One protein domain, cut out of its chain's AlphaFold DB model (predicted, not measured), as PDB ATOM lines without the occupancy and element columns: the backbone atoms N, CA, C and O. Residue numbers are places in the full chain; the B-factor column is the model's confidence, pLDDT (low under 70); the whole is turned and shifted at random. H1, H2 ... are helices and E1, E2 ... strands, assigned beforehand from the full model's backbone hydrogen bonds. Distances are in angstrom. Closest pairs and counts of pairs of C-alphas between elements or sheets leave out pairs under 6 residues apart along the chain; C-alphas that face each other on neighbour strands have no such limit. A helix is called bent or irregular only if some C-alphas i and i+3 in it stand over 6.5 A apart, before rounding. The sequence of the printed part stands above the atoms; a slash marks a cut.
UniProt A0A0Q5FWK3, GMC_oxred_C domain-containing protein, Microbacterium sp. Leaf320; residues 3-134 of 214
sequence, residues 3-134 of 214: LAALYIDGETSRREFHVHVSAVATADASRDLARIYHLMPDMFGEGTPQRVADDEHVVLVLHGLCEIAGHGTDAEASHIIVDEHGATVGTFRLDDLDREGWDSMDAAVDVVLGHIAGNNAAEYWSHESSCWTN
ATOM      1  N   LEU A   3     141.621 135.418 137.934       88.12
ATOM      2  CA  LEU A   3     142.449 135.276 139.127       88.12
ATOM      3  C   LEU A   3     142.471 136.616 139.850       88.12
ATOM      4  O   LEU A   3     142.485 137.664 139.196       88.12
ATOM      5  N   ALA A   4     142.488 136.573 141.173       88.31
ATOM      6  CA  ALA A   4     142.698 137.743 142.006       88.31
ATOM      7  C   ALA A   4     143.594 137.368 143.184       88.31
ATOM      8  O   ALA A   4     143.515 136.250 143.688       88.31
ATOM      9  N   ALA A   5     144.425 138.313 143.609       89.69
ATOM     10  CA  ALA A   5     145.209 138.208 144.825       89.69
ATOM     11  C   ALA A   5     145.155 139.546 145.565       89.69
ATOM     12  O   ALA A   5     145.187 140.608 144.936       89.69
ATOM     13  N   LEU A   6     145.060 139.488 146.888       91.50
ATOM     14  CA  LEU A   6     145.049 140.639 147.777       91.50
ATOM     15  C   LEU A   6     145.915 140.326 148.993       91.50
ATOM     16  O   LEU A   6     145.823 139.242 149.560       91.50
ATOM     17  N   TYR A   7     146.722 141.298 149.399       92.06
ATOM     18  CA  TYR A   7     147.467 141.254 150.648       92.06
ATOM     19  C   TYR A   7     146.932 142.334 151.571       92.06
ATOM     20  O   TYR A   7     146.682 143.456 151.129       92.06
ATOM     21  N   ILE A   8     146.761 141.972 152.833       94.50
ATOM     22  CA  ILE A   8     146.339 142.864 153.903       94.50
ATOM     23  C   ILE A   8     147.401 142.766 154.983       94.50
ATOM     24  O   ILE A   8     147.680 141.676 155.478       94.50
ATOM     25  N   ASP A   9     148.015 143.893 155.299       95.19
ATOM     26  CA  ASP A   9     148.966 144.043 156.386       95.19
ATOM     27  C   ASP A   9     148.245 144.197 157.727       95.19
ATOM     28  O   ASP A   9     147.140 144.735 157.816       95.19
ATOM     29  N   GLY A  10     148.878 143.701 158.783       95.44
ATOM     30  CA  GLY A  10     148.421 143.888 160.146       95.44
ATOM     31  C   GLY A  10     149.584 143.820 161.119       95.44
ATOM     32  O   GLY A  10     150.630 143.237 160.841       95.44
ATOM     33  N   GLU A  11     149.403 144.440 162.275       95.94
ATOM     34  CA  GLU A  11     150.409 144.449 163.324       95.94
ATOM     35  C   GLU A  11     149.749 144.499 164.700       95.94
ATOM     36  O   GLU A  11     148.661 145.051 164.884       95.94
ATOM     37  N   THR A  12     150.431 143.919 165.677       94.75
ATOM     38  CA  THR A  12     150.228 144.227 167.092       94.75
ATOM     39  C   THR A  12     151.268 145.256 167.524       94.75
ATOM     40  O   THR A  12     152.029 145.785 166.717       94.75
ATOM     41  N   SER A  13     151.370 145.524 168.826       89.75
ATOM     42  CA  SER A  13     152.407 146.425 169.338       89.75
ATOM     43  C   SER A  13     153.841 145.989 168.990       89.75
ATOM     44  O   SER A  13     154.742 146.829 169.005       89.75
ATOM     45  N   ARG A  14     154.074 144.688 168.744       89.12
ATOM     46  CA  ARG A  14     155.418 144.095 168.622       89.12
ATOM     47  C   ARG A  14     155.545 142.965 167.597       89.12
ATOM     48  O   ARG A  14     156.618 142.358 167.565       89.12
ATOM     49  N   ARG A  15     154.502 142.651 166.826       93.44
ATOM     50  CA  ARG A  15     154.534 141.622 165.776       93.44
ATOM     51  C   ARG A  15     153.818 142.085 164.530       93.44
ATOM     52  O   ARG A  15     152.719 142.620 164.624       93.44
ATOM     53  N   GLU A  16     154.412 141.795 163.384       94.94
ATOM     54  CA  GLU A  16     153.760 141.955 162.092       94.94
ATOM     55  C   GLU A  16     153.084 140.651 161.661       94.94
ATOM     56  O   GLU A  16     153.586 139.548 161.888       94.94
ATOM     57  N   PHE A  17     151.977 140.767 160.943       95.31
ATOM     58  CA  PHE A  17     151.356 139.672 160.214       95.31
ATOM     59  C   PHE A  17     150.799 140.175 158.884       95.31
ATOM     60  O   PHE A  17     150.700 141.374 158.629       95.31
ATOM     61  N   HIS A  18     150.449 139.253 158.000       95.38
ATOM     62  CA  HIS A  18     149.673 139.589 156.820       95.38
ATOM     63  C   HIS A  18     148.684 138.478 156.489       95.38
ATOM     64  O   HIS A  18     148.928 137.298 156.750       95.38
ATOM     65  N   VAL A  19     147.567 138.873 155.886       94.75
ATOM     66  CA  VAL A  19     146.578 137.967 155.308       94.75
ATOM     67  C   VAL A  19     146.687 138.055 153.793       94.75
ATOM     68  O   VAL A  19     146.494 139.114 153.195       94.75
ATOM     69  N   HIS A  20     147.008 136.932 153.166       92.75
ATOM     70  CA  HIS A  20     147.025 136.762 151.724       92.75
ATOM     71  C   HIS A  20     145.744 136.052 151.287       92.75
ATOM     72  O   HIS A  20     145.490 134.914 151.672       92.75
ATOM     73  N   VAL A  21     144.949 136.721 150.459       92.31
ATOM     74  CA  VAL A  21     143.774 136.143 149.808       92.31
ATOM     75  C   VAL A  21     144.114 135.879 148.353       92.31
ATOM     76  O   VAL A  21     144.527 136.793 147.643       92.31
ATOM     77  N   SER A  22     143.882 134.659 147.891       91.19
ATOM     78  CA  SER A  22     143.938 134.299 146.480       91.19
ATOM     79  C   SER A  22     142.622 133.667 146.038       91.19
ATOM     80  O   SER A  22     142.047 132.846 146.747       91.19
ATOM     81  N   ALA A  23     142.142 134.041 144.856       88.81
ATOM     82  CA  ALA A  23     140.870 133.588 144.310       88.81
ATOM     83  C   ALA A  23     141.038 133.107 142.872       88.81
ATOM     84  O   ALA A  23     141.703 133.763 142.062       88.81
ATOM     85  N   VAL A  24     140.351 132.021 142.531       86.44
ATOM     86  CA  VAL A  24     140.241 131.543 141.155       86.44
ATOM     87  C   VAL A  24     138.783 131.304 140.788       86.44
ATOM     88  O   VAL A  24     137.995 130.785 141.569       86.44
ATOM     89  N   ALA A  25     138.425 131.673 139.562       84.69
ATOM     90  CA  ALA A  25     137.158 131.283 138.961       84.69
ATOM     91  C   ALA A  25     137.394 130.872 137.507       84.69
ATOM     92  O   ALA A  25     138.027 131.598 136.725       84.69
ATOM     93  N   THR A  26     136.881 129.713 137.112       85.88
ATOM     94  CA  THR A  26     136.978 129.225 135.738       85.88
ATOM     95  C   THR A  26     135.650 128.658 135.262       85.88
ATOM     96  O   THR A  26     134.909 128.080 136.035       85.88
ATOM     97  N   ALA A  27     135.355 128.849 133.974       85.25
ATOM     98  CA  ALA A  27     134.202 128.239 133.310       85.25
ATOM     99  C   ALA A  27     134.573 126.917 132.609       85.25
ATOM    100  O   ALA A  27     133.718 126.268 132.023       85.25
ATOM    101  N   ASP A  28     135.863 126.566 132.592       88.56
ATOM    102  CA  ASP A  28     136.382 125.331 132.003       88.56
ATOM    103  C   ASP A  28     137.661 124.937 132.745       88.56
ATOM    104  O   ASP A  28     138.775 125.356 132.403       88.56
ATOM    105  N   ALA A  29     137.497 124.174 133.822       83.81
ATOM    106  CA  ALA A  29     138.620 123.709 134.622       83.81
ATOM    107  C   ALA A  29     139.514 122.734 133.854       83.81
ATOM    108  O   ALA A  29     140.729 122.785 134.018       83.81
ATOM    109  N   SER A  30     138.948 121.913 132.962       84.50
ATOM    110  CA  SER A  30     139.717 120.942 132.176       84.50
ATOM    111  C   SER A  30     140.784 121.617 131.307       84.50
ATOM    112  O   SER A  30     141.916 121.140 131.224       84.50
ATOM    113  N   ARG A  31     140.450 122.781 130.732       90.50
ATOM    114  CA  ARG A  31     141.384 123.616 129.973       90.50
ATOM    115  C   ARG A  31     142.326 124.412 130.872       90.50
ATOM    116  O   ARG A  31     143.509 124.542 130.560       90.50
ATOM    117  N   ASP A  32     141.803 124.998 131.949       88.88
ATOM    118  CA  ASP A  32     142.516 126.036 132.701       88.88
ATOM    119  C   ASP A  32     143.389 125.478 133.850       88.88
ATOM    120  O   ASP A  32     144.283 126.185 134.315       88.88
ATOM    121  N   LEU A  33     143.224 124.212 134.263       86.50
ATOM    122  CA  LEU A  33     143.901 123.617 135.432       86.50
ATOM    123  C   LEU A  33     145.430 123.756 135.405       86.50
ATOM    124  O   LEU A  33     146.028 124.155 136.400       86.50
ATOM    125  N   ALA A  34     146.074 123.479 134.268       87.88
ATOM    126  CA  ALA A  34     147.531 123.589 134.146       87.88
ATOM    127  C   ALA A  34     148.025 125.035 134.328       87.88
ATOM    128  O   ALA A  34     149.096 125.286 134.880       87.88
ATOM    129  N   ARG A  35     147.228 126.011 133.882       88.44
ATOM    130  CA  ARG A  35     147.543 127.430 134.049       88.44
ATOM    131  C   ARG A  35     147.322 127.876 135.491       88.44
ATOM    132  O   ARG A  35     148.121 128.644 136.011       88.44
ATOM    133  N   ILE A  36     146.264 127.378 136.121       86.25
ATOM    134  CA  ILE A  36     145.964 127.601 137.536       86.25
ATOM    135  C   ILE A  36     147.111 127.055 138.400       86.25
ATOM    136  O   ILE A  36     147.615 127.782 139.247       86.25
ATOM    137  N   TYR A  37     147.622 125.858 138.088       85.38
ATOM    138  CA  TYR A  37     148.817 125.274 138.718       85.38
ATOM    139  C   TYR A  37     150.037 126.180 138.664       85.38
ATOM    140  O   TYR A  37     150.729 126.363 139.660       85.38
ATOM    141  N   HIS A  38     150.287 126.782 137.507       86.69
ATOM    142  CA  HIS A  38     151.453 127.634 137.345       86.69
ATOM    143  C   HIS A  38     151.325 128.987 138.059       86.69
ATOM    144  O   HIS A  38     152.324 129.542 138.503       86.69
ATOM    145  N   LEU A  39     150.111 129.541 138.130       85.94
ATOM    146  CA  LEU A  39     149.883 130.901 138.628       85.94
ATOM    147  C   LEU A  39     149.506 130.958 140.110       85.94
ATOM    148  O   LEU A  39     149.734 131.982 140.745       85.94
ATOM    149  N   MET A  40     148.927 129.888 140.646       83.00
ATOM    150  CA  MET A  40     148.512 129.774 142.041       83.00
ATOM    151  C   MET A  40     148.922 128.403 142.586       83.00
ATOM    152  O   MET A  40     148.057 127.607 142.932       83.00
ATOM    153  N   PRO A  41     150.221 128.075 142.659       76.62
ATOM    154  CA  PRO A  41     150.663 126.767 143.146       76.62
ATOM    155  C   PRO A  41     150.185 126.484 144.577       76.62
ATOM    156  O   PRO A  41     149.893 125.341 144.909       76.62
ATOM    157  N   ASP A  42     150.006 127.525 145.390       72.94
ATOM    158  CA  ASP A  42     149.615 127.424 146.798       72.94
ATOM    159  C   ASP A  42     148.207 126.847 147.016       72.94
ATOM    160  O   ASP A  42     147.901 126.338 148.090       72.94
ATOM    161  N   MET A  43     147.336 126.890 146.004       72.75
ATOM    162  CA  MET A  43     146.026 126.240 146.099       72.75
ATOM    163  C   MET A  43     146.113 124.721 145.898       72.75
ATOM    164  O   MET A  43     145.131 124.022 146.158       72.75
ATOM    165  N   PHE A  44     147.248 124.211 145.397       66.94
ATOM    166  CA  PHE A  44     147.413 122.809 145.042       66.94
ATOM    167  C   PHE A  44     147.787 121.961 146.250       66.94
ATOM    168  O   PHE A  44     148.940 121.858 146.651       66.94
ATOM    169  N   GLY A  45     146.772 121.276 146.758       72.50
ATOM    170  CA  GLY A  45     146.882 120.084 147.587       72.50
ATOM    171  C   GLY A  45     145.973 118.974 147.061       72.50
ATOM    172  O   GLY A  45     145.450 119.034 145.938       72.50
ATOM    173  N   GLU A  46     145.746 117.958 147.882       74.31
ATOM    174  CA  GLU A  46     144.749 116.928 147.599       74.31
ATOM    175  C   GLU A  46     143.357 117.555 147.381       74.31
ATOM    176  O   GLU A  46     142.963 118.487 148.084       74.31
ATOM    177  N   GLY A  47     142.622 117.098 146.360       78.94
ATOM    178  CA  GLY A  47     141.285 117.617 146.035       78.94
ATOM    179  C   GLY A  47     141.248 118.897 145.183       78.94
ATOM    180  O   GLY A  47     140.176 119.432 144.913       78.94
ATOM    181  N   THR A  48     142.391 119.438 144.748       82.69
ATOM    182  CA  THR A  48     142.423 120.699 143.970       82.69
ATOM    183  C   THR A  48     141.699 120.633 142.627       82.69
ATOM    184  O   THR A  48     140.931 121.553 142.351       82.69
ATOM    185  N   PRO A  49     141.871 119.589 141.790       82.88
ATOM    186  CA  PRO A  49     141.121 119.493 140.540       82.88
ATOM    187  C   PRO A  49     139.604 119.525 140.754       82.88
ATOM    188  O   PRO A  49     138.909 120.167 139.978       82.88
ATOM    189  N   GLN A  50     139.109 118.887 141.819       86.12
ATOM    190  CA  GLN A  50     137.694 118.854 142.188       86.12
ATOM    191  C   GLN A  50     137.203 120.240 142.598       86.12
ATOM    192  O   GLN A  50     136.239 120.729 142.025       86.12
ATOM    193  N   ARG A  51     137.916 120.905 143.517       87.88
ATOM    194  CA  ARG A  51     137.587 122.268 143.960       87.88
ATOM    195  C   ARG A  51     137.547 123.257 142.798       87.88
ATOM    196  O   ARG A  51     136.642 124.068 142.706       87.88
ATOM    197  N   VAL A  52     138.530 123.200 141.902       83.44
ATOM    198  CA  VAL A  52     138.643 124.136 140.768       83.44
ATOM    199  C   VAL A  52     137.619 123.861 139.667       83.44
ATOM    200  O   VAL A  52     137.280 124.774 138.918       83.44
ATOM    201  N   ALA A  53     137.180 122.610 139.532       83.31
ATOM    202  CA  ALA A  53     136.161 122.204 138.568       83.31
ATOM    203  C   ALA A  53     134.726 122.427 139.048       83.31
ATOM    204  O   ALA A  53     133.810 122.224 138.257       83.31
ATOM    205  N   ASP A  54     134.548 122.837 140.299       85.19
ATOM    206  CA  ASP A  54     133.257 123.170 140.881       85.19
ATOM    207  C   ASP A  54     132.706 124.464 140.260       85.19
ATOM    208  O   ASP A  54     133.334 125.522 140.344       85.19
ATOM    209  N   ASP A  55     131.563 124.367 139.584       84.31
ATOM    210  CA  ASP A  55     130.886 125.483 138.923       84.31
ATOM    211  C   ASP A  55     129.843 126.183 139.809       84.31
ATOM    212  O   ASP A  55     129.361 127.257 139.442       84.31
ATOM    213  N   GLU A  56     129.560 125.636 140.993       85.44
ATOM    214  CA  GLU A  56     128.648 126.213 141.983       85.44
ATOM    215  C   GLU A  56     129.383 127.149 142.963       85.44
ATOM    216  O   GLU A  56     128.765 128.032 143.561       85.44
ATOM    217  N   HIS A  57     130.710 127.014 143.095       85.69
ATOM    218  CA  HIS A  57     131.511 127.751 144.078       85.69
ATOM    219  C   HIS A  57     132.561 128.680 143.454       85.69
ATOM    220  O   HIS A  57     133.170 128.411 142.420       85.69
ATOM    221  N   VAL A  58     132.855 129.778 144.157       85.00
ATOM    222  CA  VAL A  58     134.086 130.550 143.945       85.00
ATOM    223  C   VAL A  58     135.106 130.099 144.980       85.00
ATOM    224  O   VAL A  58     134.920 130.322 146.173       85.00
ATOM    225  N   VAL A  59     136.201 129.489 144.525       86.50
ATOM    226  CA  VAL A  59     137.233 128.973 145.429       86.50
ATOM    227  C   VAL A  59     138.203 130.074 145.833       86.50
ATOM    228  O   VAL A  59     138.847 130.720 144.997       86.50
ATOM    229  N   LEU A  60     138.324 130.240 147.147       88.56
ATOM    230  CA  LEU A  60     139.193 131.200 147.811       88.56
ATOM    231  C   LEU A  60     140.197 130.454 148.687       88.56
ATOM    232  O   LEU A  60     139.872 129.443 149.307       88.56
ATOM    233  N   VAL A  61     141.411 130.984 148.762       89.62
ATOM    234  CA  VAL A  61     142.455 130.544 149.683       89.62
ATOM    235  C   VAL A  61     142.869 131.753 150.511       89.62
ATOM    236  O   VAL A  61     143.263 132.775 149.949       89.62
ATOM    237  N   LEU A  62     142.743 131.647 151.834       91.00
ATOM    238  CA  LEU A  62     143.165 132.671 152.785       91.00
ATOM    239  C   LEU A  62     144.336 132.118 153.597       91.00
ATOM    240  O   LEU A  62     144.182 131.127 154.307       91.00
ATOM    241  N   HIS A  63     145.494 132.762 153.500       90.62
ATOM    242  CA  HIS A  63     146.684 132.428 154.273       90.62
ATOM    243  C   HIS A  63     147.012 133.567 155.230       90.62
ATOM    244  O   HIS A  63     147.277 134.683 154.792       90.62
ATOM    245  N   GLY A  64     147.012 133.279 156.528       92.31
ATOM    246  CA  GLY A  64     147.599 134.153 157.536       92.31
ATOM    247  C   GLY A  64     149.046 133.745 157.790       92.31
ATOM    248  O   GLY A  64     149.313 132.574 158.061       92.31
ATOM    249  N   LEU A  65     149.977 134.693 157.706       92.12
ATOM    250  CA  LEU A  65     151.352 134.500 158.155       92.12
ATOM    251  C   LEU A  65     151.696 135.571 159.182       92.12
ATOM    252  O   LEU A  65     151.547 136.761 158.914       92.12
ATOM    253  N   CYS A  66     152.202 135.145 160.332       92.00
ATOM    254  CA  CYS A  66     152.634 136.028 161.406       92.00
ATOM    255  C   CYS A  66     154.127 135.851 161.655       92.00
ATOM    256  O   CYS A  66     154.663 134.744 161.567       92.00
ATOM    257  N   GLU A  67     154.790 136.959 161.961       90.31
ATOM    258  CA  GLU A  67     156.152 136.968 162.467       90.31
ATOM    259  C   GLU A  67     156.260 136.133 163.751       90.31
ATOM    260  O   GLU A  67     155.372 136.162 164.605       90.31
ATOM    261  N   ILE A  68     157.377 135.418 163.876       87.50
ATOM    262  CA  ILE A  68     157.829 134.791 165.118       87.50
ATOM    263  C   ILE A  68     159.216 135.352 165.401       87.50
ATOM    264  O   ILE A  68     160.089 135.308 164.525       87.50
ATOM    265  N   ALA A  69     159.422 135.881 166.603       84.62
ATOM    266  CA  ALA A  69     160.706 136.465 166.955       84.62
ATOM    267  C   ALA A  69     161.798 135.395 167.138       84.62
ATOM    268  O   ALA A  69     161.574 134.301 167.654       84.62
ATOM    269  N   GLY A  70     163.022 135.741 166.738       78.56
ATOM    270  CA  GLY A  70     164.212 134.974 167.098       78.56
ATOM    271  C   GLY A  70     164.650 135.301 168.527       78.56
ATOM    272  O   GLY A  70     164.804 136.472 168.875       78.56
ATOM    273  N   HIS A  71     164.888 134.278 169.348       70.06
ATOM    274  CA  HIS A  71     165.303 134.436 170.745       70.06
ATOM    275  C   HIS A  71     166.736 133.944 170.972       70.06
ATOM    276  O   HIS A  71     166.946 132.901 171.582       70.06
ATOM    277  N   GLY A  72     167.718 134.714 170.498       67.25
ATOM    278  CA  GLY A  72     169.134 134.526 170.837       67.25
ATOM    279  C   GLY A  72     169.681 133.111 170.595       67.25
ATOM    280  O   GLY A  72     169.218 132.387 169.718       67.25
ATOM    281  N   THR A  73     170.701 132.736 171.373       69.38
ATOM    282  CA  THR A  73     171.445 131.468 171.234       69.38
ATOM    283  C   THR A  73     171.279 130.535 172.433       69.38
ATOM    284  O   THR A  73     172.078 129.618 172.624       69.38
ATOM    285  N   ASP A  74     170.294 130.795 173.289       76.44
ATOM    286  CA  ASP A  74     170.082 130.004 174.496       76.44
ATOM    287  C   ASP A  74     169.589 128.595 174.135       76.44
ATOM    288  O   ASP A  74     168.889 128.398 173.145       76.44
ATOM    289  N   ALA A  75     169.915 127.593 174.960       71.81
ATOM    290  CA  ALA A  75     169.560 126.188 174.701       71.81
ATOM    291  C   ALA A  75     168.040 125.940 174.578       71.81
ATOM    292  O   ALA A  75     167.603 124.953 173.993       71.81
ATOM    293  N   GLU A  76     167.240 126.854 175.124       79.62
ATOM    294  CA  GLU A  76     165.783 126.819 175.097       79.62
ATOM    295  C   GLU A  76     165.184 127.548 173.877       79.62
ATOM    296  O   GLU A  76     163.963 127.588 173.742       79.62
ATOM    297  N   ALA A  77     166.007 128.133 173.001       84.00
ATOM    298  CA  ALA A  77     165.560 128.837 171.804       84.00
ATOM    299  C   ALA A  77     164.982 127.885 170.741       84.00
ATOM    300  O   ALA A  77     165.155 126.658 170.782       84.00
ATOM    301  N   SER A  78     164.292 128.473 169.760       87.50
ATOM    302  CA  SER A  78     163.870 127.759 168.555       87.50
ATOM    303  C   SER A  78     165.086 127.161 167.844       87.50
ATOM    304  O   SER A  78     166.094 127.838 167.661       87.50
ATOM    305  N   HIS A  79     165.004 125.897 167.437       85.81
ATOM    306  CA  HIS A  79     166.133 125.180 166.846       85.81
ATOM    307  C   HIS A  79     165.674 124.130 165.840       85.81
ATOM    308  O   HIS A  79     164.532 123.676 165.865       85.81
ATOM    309  N   ILE A  80     166.596 123.720 164.972       87.62
ATOM    310  CA  ILE A  80     166.392 122.638 164.013       87.62
ATOM    311  C   ILE A  80     167.455 121.574 164.266       87.62
ATOM    312  O   ILE A  80     168.643 121.888 164.334       87.62
ATOM    313  N   ILE A  81     167.027 120.321 164.396       89.88
ATOM    314  CA  ILE A  81     167.908 119.155 164.504       89.88
ATOM    315  C   ILE A  81     167.593 118.145 163.404       89.88
ATOM    316  O   ILE A  81     166.535 118.188 162.778       89.88
ATOM    317  N   VAL A  82     168.520 117.217 163.192       93.50
ATOM    318  CA  VAL A  82     168.260 115.979 162.459       93.50
ATOM    319  C   VAL A  82     168.140 114.872 163.497       93.50
ATOM    320  O   VAL A  82     169.049 114.705 164.312       93.50
ATOM    321  N   ASP A  83     167.010 114.172 163.519       94.38
ATOM    322  CA  ASP A  83     166.775 113.090 164.473       94.38
ATOM    323  C   ASP A  83     167.561 111.813 164.117       94.38
ATOM    324  O   ASP A  83     168.270 111.735 163.109       94.38
ATOM    325  N   GLU A  84     167.439 110.782 164.956       95.81
ATOM    326  CA  GLU A  84     168.137 109.501 164.774       95.81
ATOM    327  C   GLU A  84     167.754 108.750 163.482       95.81
ATOM    328  O   GLU A  84     168.498 107.878 163.033       95.81
ATOM    329  N   HIS A  85     166.625 109.108 162.862       95.94
ATOM    330  CA  HIS A  85     166.129 108.529 161.615       95.94
ATOM    331  C   HIS A  85     166.488 109.381 160.386       95.94
ATOM    332  O   HIS A  85     166.144 109.012 159.261       95.94
ATOM    333  N   GLY A  86     167.186 110.505 160.574       94.00
ATOM    334  CA  GLY A  86     167.546 111.428 159.500       94.00
ATOM    335  C   GLY A  86     166.453 112.443 159.152       94.00
ATOM    336  O   GLY A  86     166.595 113.158 158.158       94.00
ATOM    337  N   ALA A  87     165.371 112.527 159.930       92.62
ATOM    338  CA  ALA A  87     164.317 113.508 159.708       92.62
ATOM    339  C   ALA A  87     164.723 114.876 160.269       92.62
ATOM    340  O   ALA A  87     165.299 114.982 161.349       92.62
ATOM    341  N   THR A  88     164.405 115.945 159.535       89.56
ATOM    342  CA  THR A  88     164.583 117.317 160.026       89.56
ATOM    343  C   THR A  88     163.442 117.662 160.976       89.56
ATOM    344  O   THR A  88     162.279 117.615 160.582       89.56
ATOM    345  N   VAL A  89     163.774 118.021 162.213       89.31
ATOM    346  CA  VAL A  89     162.816 118.370 163.265       89.31
ATOM    347  C   VAL A  89     163.065 119.806 163.703       89.31
ATOM    348  O   VAL A  89     164.132 120.127 164.227       89.31
ATOM    349  N   GLY A  90     162.076 120.670 163.478       87.06
ATOM    350  CA  GLY A  90     162.068 122.047 163.962       87.06
ATOM    351  C   GLY A  90     161.284 122.175 165.266       87.06
ATOM    352  O   GLY A  90     160.121 121.781 165.333       87.06
ATOM    353  N   THR A  91     161.906 122.764 166.281       87.75
ATOM    354  CA  THR A  91     161.256 123.181 167.526       87.75
ATOM    355  C   THR A  91     161.113 124.695 167.496       87.75
ATOM    356  O   THR A  91     162.119 125.401 167.483       87.75
ATOM    357  N   PHE A  92     159.881 125.200 167.528       86.31
ATOM    358  CA  PHE A  92     159.598 126.635 167.556       86.31
ATOM    359  C   PHE A  92     159.032 127.028 168.914       86.31
ATOM    360  O   PHE A  92     158.018 126.490 169.363       86.31
ATOM    361  N   ARG A  93     159.707 127.959 169.582       87.19
ATOM    362  CA  ARG A  93     159.297 128.502 170.874       87.19
ATOM    363  C   ARG A  93     158.647 129.853 170.649       87.19
ATOM    364  O   ARG A  93     159.311 130.777 170.201       87.19
ATOM    365  N   LEU A  94     157.360 129.924 170.966       88.00
ATOM    366  CA  LEU A  94     156.573 131.148 170.892       88.00
ATOM    367  C   LEU A  94     156.591 131.846 172.253       88.00
ATOM    368  O   LEU A  94     156.312 131.206 173.279       88.00
ATOM    369  N   ASP A  95     156.878 133.141 172.262       90.06
ATOM    370  CA  ASP A  95     156.620 134.008 173.406       90.06
ATOM    371  C   ASP A  95     155.146 134.468 173.432       90.06
ATOM    372  O   ASP A  95     154.323 134.081 172.597       90.06
ATOM    373  N   ASP A  96     154.771 135.247 174.446       93.25
ATOM    374  CA  ASP A  96     153.392 135.734 174.578       93.25
ATOM    375  C   ASP A  96     153.017 136.757 173.495       93.25
ATOM    376  O   ASP A  96     151.847 136.845 173.125       93.25
ATOM    377  N   LEU A  97     153.995 137.476 172.938       93.31
ATOM    378  CA  LEU A  97     153.780 138.446 171.864       93.31
ATOM    379  C   LEU A  97     153.556 137.742 170.520       93.31
ATOM    380  O   LEU A  97     152.736 138.200 169.727       93.31
ATOM    381  N   ASP A  98     154.237 136.621 170.269       92.06
ATOM    382  CA  ASP A  98     153.986 135.764 169.108       92.06
ATOM    383  C   ASP A  98     152.554 135.211 169.156       92.06
ATOM    384  O   ASP A  98     151.841 135.225 168.151       92.06
ATOM    385  N   ARG A  99     152.107 134.760 170.340       93.12
ATOM    386  CA  ARG A  99     150.733 134.266 170.544       93.12
ATOM    387  C   ARG A  99     149.698 135.365 170.324       93.12
ATOM    388  O   ARG A  99     148.716 135.123 169.630       93.12
ATOM    389  N   GLU A 100     149.935 136.563 170.860       95.75
ATOM    390  CA  GLU A 100     149.079 137.733 170.626       95.75
ATOM    391  C   GLU A 100     149.004 138.082 169.129       95.75
ATOM    392  O   GLU A 100     147.920 138.338 168.602       95.75
ATOM    393  N   GLY A 101     150.142 138.041 168.425       95.12
ATOM    394  CA  GLY A 101     150.210 138.221 166.974       95.12
ATOM    395  C   GLY A 101     149.352 137.208 166.217       95.12
ATOM    396  O   GLY A 101     148.571 137.590 165.347       95.12
ATOM    397  N   TRP A 102     149.429 135.926 166.588       93.19
ATOM    398  CA  TRP A 102     148.590 134.871 166.012       93.19
ATOM    399  C   TRP A 102     147.101 135.072 166.288       93.19
ATOM    400  O   TRP A 102     146.296 134.924 165.372       93.19
ATOM    401  N   ASP A 103     146.725 135.431 167.517       95.50
ATOM    402  CA  ASP A 103     145.327 135.702 167.870       95.50
ATOM    403  C   ASP A 103     144.771 136.887 167.054       95.50
ATOM    404  O   ASP A 103     143.648 136.834 166.547       95.50
ATOM    405  N   SER A 104     145.574 137.943 166.874       96.56
ATOM    406  CA  SER A 104     145.210 139.109 166.061       96.56
ATOM    407  C   SER A 104     145.079 138.764 164.574       96.56
ATOM    408  O   SER A 104     144.109 139.164 163.925       96.56
ATOM    409  N   MET A 105     146.004 137.962 164.047       96.31
ATOM    410  CA  MET A 105     145.960 137.458 162.676       96.31
ATOM    411  C   MET A 105     144.722 136.586 162.428       96.31
ATOM    412  O   MET A 105     144.040 136.778 161.422       96.31
ATOM    413  N   ASP A 106     144.396 135.666 163.340       95.19
ATOM    414  CA  ASP A 106     143.208 134.810 163.236       95.19
ATOM    415  C   ASP A 106     141.922 135.653 163.203       95.19
ATOM    416  O   ASP A 106     141.039 135.413 162.374       95.19
ATOM    417  N   ALA A 107     141.840 136.689 164.045       95.81
ATOM    418  CA  ALA A 107     140.723 137.630 164.041       95.81
ATOM    419  C   ALA A 107     140.646 138.439 162.733       95.81
ATOM    420  O   ALA A 107     139.555 138.663 162.205       95.81
ATOM    421  N   ALA A 108     141.787 138.853 162.175       96.12
ATOM    422  CA  ALA A 108     141.830 139.540 160.886       96.12
ATOM    423  C   ALA A 108     141.343 138.634 159.743       96.12
ATOM    424  O   ALA A 108     140.566 139.083 158.900       96.12
ATOM    425  N   VAL A 109     141.730 137.351 159.738       95.00
ATOM    426  CA  VAL A 109     141.222 136.358 158.777       95.00
ATOM    427  C   VAL A 109     139.699 136.240 158.863       95.00
ATOM    428  O   VAL A 109     139.041 136.253 157.824       95.00
ATOM    429  N   ASP A 110     139.128 136.195 160.070       93.44
ATOM    430  CA  ASP A 110     137.672 136.134 160.260       93.44
ATOM    431  C   ASP A 110     136.956 137.374 159.711       93.44
ATOM    432  O   ASP A 110     135.930 137.258 159.036       93.44
ATOM    433  N   VAL A 111     137.510 138.568 159.941       94.50
ATOM    434  CA  VAL A 111     136.961 139.823 159.406       94.50
ATOM    435  C   VAL A 111     137.015 139.839 157.876       94.50
ATOM    436  O   VAL A 111     136.025 140.174 157.223       94.50
ATOM    437  N   VAL A 112     138.147 139.442 157.289       94.31
ATOM    438  CA  VAL A 112     138.324 139.364 155.832       94.31
ATOM    439  C   VAL A 112     137.349 138.362 155.220       94.31
ATOM    440  O   VAL A 112     136.669 138.689 154.246       94.31
ATOM    441  N   LEU A 113     137.229 137.173 155.812       92.25
ATOM    442  CA  LEU A 113     136.284 136.156 155.366       92.25
ATOM    443  C   LEU A 113     134.842 136.667 155.445       92.25
ATOM    444  O   LEU A 113     134.098 136.522 154.478       92.25
ATOM    445  N   GLY A 114     134.467 137.325 156.546       92.56
ATOM    446  CA  GLY A 114     133.147 137.934 156.710       92.56
ATOM    447  C   GLY A 114     132.842 138.989 155.643       92.56
ATOM    448  O   GLY A 114     131.742 139.016 155.092       92.56
ATOM    449  N   HIS A 115     133.821 139.822 155.280       93.06
ATOM    450  CA  HIS A 115     133.658 140.796 154.199       93.06
ATOM    451  C   HIS A 115     133.500 140.149 152.821       93.06
ATOM    452  O   HIS A 115     132.700 140.632 152.020       93.06
ATOM    453  N   ILE A 116     134.244 139.076 152.540       91.19
ATOM    454  CA  ILE A 116     134.162 138.368 151.257       91.19
ATOM    455  C   ILE A 116     132.842 137.595 151.142       91.19
ATOM    456  O   ILE A 116     132.182 137.665 150.106       91.19
ATOM    457  N   ALA A 117     132.437 136.886 152.199       89.25
ATOM    458  CA  ALA A 117     131.205 136.102 152.223       89.25
ATOM    459  C   ALA A 117     129.946 136.991 152.233       89.25
ATOM    460  O   ALA A 117     128.905 136.631 151.666       89.25
ATOM    461  N   GLY A 118     130.032 138.178 152.840       89.00
ATOM    462  CA  GLY A 118     128.908 139.094 152.991       89.00
ATOM    463  C   GLY A 118     127.804 138.471 153.847       89.00
ATOM    464  O   GLY A 118     128.027 138.128 155.001       89.00
ATOM    465  N   ASN A 119     126.605 138.318 153.276       88.06
ATOM    466  CA  ASN A 119     125.471 137.666 153.948       88.06
ATOM    467  C   ASN A 119     125.385 136.152 153.675       88.06
ATOM    468  O   ASN A 119     124.423 135.516 154.104       88.06
ATOM    469  N   ASN A 120     126.330 135.586 152.921       85.44
ATOM    470  CA  ASN A 120     126.355 134.159 152.612       85.44
ATOM    471  C   ASN A 120     127.128 133.395 153.694       85.44
ATOM    472  O   ASN A 120     128.012 133.952 154.345       85.44
ATOM    473  N   ALA A 121     126.815 132.111 153.862       82.81
ATOM    474  CA  ALA A 121     127.644 131.219 154.663       82.81
ATOM    475  C   ALA A 121     128.890 130.829 153.856       82.81
ATOM    476  O   ALA A 121     128.775 130.462 152.688       82.81
ATOM    477  N   ALA A 122     130.071 130.935 154.466       90.31
ATOM    478  CA  ALA A 122     131.288 130.383 153.888       90.31
ATOM    479  C   ALA A 122     131.316 128.869 154.125       90.31
ATOM    480  O   ALA A 122     131.121 128.420 155.256       90.31
ATOM    481  N   GLU A 123     131.596 128.111 153.071       92.19
ATOM    482  CA  GLU A 123     131.826 126.672 153.146       92.19
ATOM    483  C   GLU A 123     133.325 126.369 153.085       92.19
ATOM    484  O   GLU A 123     134.116 127.098 152.480       92.19
ATOM    485  N   TYR A 124     133.721 125.274 153.724       91.38
ATOM    486  CA  TYR A 124     135.105 124.849 153.873       91.38
ATOM    487  C   TYR A 124     135.296 123.484 153.233       91.38
ATOM    488  O   TYR A 124     134.445 122.601 153.330       91.38
ATOM    489  N   TRP A 125     136.426 123.300 152.557       89.62
ATOM    490  CA  TRP A 125     136.736 122.021 151.939       89.62
ATOM    491  C   TRP A 125     137.189 121.009 152.992       89.62
ATOM    492  O   TRP A 125     138.216 121.202 153.644       89.62
ATOM    493  N   SER A 126     136.460 119.902 153.112       89.75
ATOM    494  CA  SER A 126     136.855 118.760 153.932       89.75
ATOM    495  C   SER A 126     137.714 117.796 153.118       89.75
ATOM    496  O   SER A 126     137.263 117.214 152.129       89.75
ATOM    497  N   HIS A 127     138.956 117.582 153.558       85.31
ATOM    498  CA  HIS A 127     139.852 116.601 152.939       85.31
ATOM    499  C   HIS A 127     139.394 115.154 153.177       85.31
ATOM    500  O   HIS A 127     139.550 114.319 152.292       85.31
ATOM    501  N   GLU A 128     138.783 114.861 154.330       86.75
ATOM    502  CA  GLU A 128     138.331 113.509 154.685       86.75
ATOM    503  C   GLU A 128     137.159 113.048 153.810       86.75
ATOM    504  O   GLU A 128     137.160 111.933 153.290       86.75
ATOM    505  N   SER A 129     136.168 113.920 153.614       88.75
ATOM    506  CA  SER A 129     134.968 113.608 152.830       88.75
ATOM    507  C   SER A 129     135.045 114.069 151.374       88.75
ATOM    508  O   SER A 129     134.163 113.726 150.590       88.75
ATOM    509  N   SER A 130     136.091 114.815 150.996       89.06
ATOM    510  CA  SER A 130     136.267 115.391 149.655       89.06
ATOM    511  C   SER A 130     135.039 116.180 149.177       89.06
ATOM    512  O   SER A 130     134.593 116.031 148.038       89.06
ATOM    513  N   CYS A 131     134.471 116.998 150.064       90.31
ATOM    514  CA  CYS A 131     133.327 117.858 149.770       90.31
ATOM    515  C   CYS A 131     133.369 119.157 150.586       90.31
ATOM    516  O   CYS A 131     134.106 119.263 151.570       90.31
ATOM    517  N   TRP A 132     132.564 120.138 150.177       90.94
ATOM    518  CA  TRP A 132     132.327 121.367 150.933       90.94
ATOM    519  C   TRP A 132     131.409 121.105 152.132       90.94
ATOM    520  O   TRP A 132     130.434 120.356 152.030       90.94
ATOM    521  N   THR A 133     131.742 121.692 153.280       93.00
ATOM    522  CA  THR A 133     130.976 121.587 154.527       93.00
ATOM    523  C   THR A 133     130.868 122.948 155.210       93.00
ATOM    524  O   THR A 133     131.596 123.886 154.892       93.00
ATOM    525  N   ASN A 134     129.984 123.059 156.203       91.56
ATOM    526  CA  ASN A 134     129.878 124.259 157.044       91.56
ATOM    527  C   ASN A 134     130.801 124.209 158.278       91.56
ATOM    528  O   ASN A 134     130.735 125.089 159.135       91.56
TER     529      ASN A 134
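Overview. This is residues 3 to 134 of the 214 residues of the protein "GMC_oxred_C domain-containing protein" of Microbacterium sp. Leaf320 (UniProt A0A0Q5FWK3). Picture a narrow sheet of three long strands, E1, E2 and E3, with one long helix, H3, packed along one face of it, and smaller parts at both ends of this slab, beyond the side where E3 runs. At one end a small hairpin, E4 and E5, hangs away from the slab; at the other end lie the short helices H1 and H2 and a second small hairpin, E6 and E7. The printed part has 132 residues with three named helices and seven named strands, in the order E1, E2, H1, H2, E3, E4, E5, H3, E6, E7; the class is mixed, helices and strands. The large sheet has the order E1, E2, E3, and its neighbour strands are antiparallel, as are those of the two small sheets. The whole is loose, with a radius of gyration of the C-alphas of 18.5 A, and spans 55 by 40 by 27 A.

Along the chain. Start at C-alpha 3, at (142.449, 135.276, 139.127); from there E1, residues 3 to 11, runs 27.1 A to C-alpha 11. E2, residues 16 to 25, comes back over 30.4 A, and E3, residues 59 to 66, covers 23.3 A. Find C-alpha 96 at (153.392, 135.734, 174.578), where H3, residues 96 to 117, begins; it runs 31.5 A to C-alpha 117 at (131.205, 136.102, 152.223). H1 is residues 29 to 39, 14.0 A long, and H2 is residues 48 to 53, 8.4 A long. H1 is irregular: C-alphas 31 and 34 are 7.4 A apart. E4, residues 79 to 82, and E5, residues 88 to 91, are 10.4 and 10.1 A long. E6 is residues 124 to 126, and E7, residues 131 to 133, ends at C-alpha 133, at (130.976, 121.587, 154.527).

Arrangement. Look first at the inner strand E2. E1 and E2 form a hairpin at 166 degrees, with N 6 and O 21 within hydrogen-bond range at 2.8 A. On E2's other side, E3 is antiparallel to it at 168 degrees, with N 20 and O 63 at 2.8 A. H3 is on this sheet at a height over the sheet of 7.9 A, over E2 and only just over E3, on which 3 of its 22 C-alphas fall. It runs along the strands, at 25 degrees to E2 on the local plane; H3 and the sheet of E1, E2 and E3 are two layers, a helix on one face of a sheet. The closest C-alphas of E3 and H3 are those of Cys 66 and Trp 102, 6.2 A apart. H1 and H2 are on the sheet too, but each only grazes it. H1 and H2 touch, their closest C-alphas being Ala 29 and Ala 53 at 4.9 A, at a steep tilt of 49 degrees, opposite ways. The hairpin of E4 and E5 has N 81 and O 89 at 2.9 A; E4 is apart from H3, and both strands are apart from E1, E2 and E3. In the hairpin of E6 and E7, N 124 and O 133 are 2.8 A apart. Every O i to N i+4 pair is within hydrogen-bond range in H2 and H3; in H1 it is 5 of 7.

Size, cuts and confidence. The two C-alphas farthest apart are those of Ala 27 and Asp 74, 54.7 A. The printed part, residues 3 to 134 of a chain of 214, has no cut. Look at residues 67 to 78 for the long link, from E3 to E4. The mean pLDDT of the printed part is 88.2; the model's confidence is under 70 at residue 44 and residues 72 to 73.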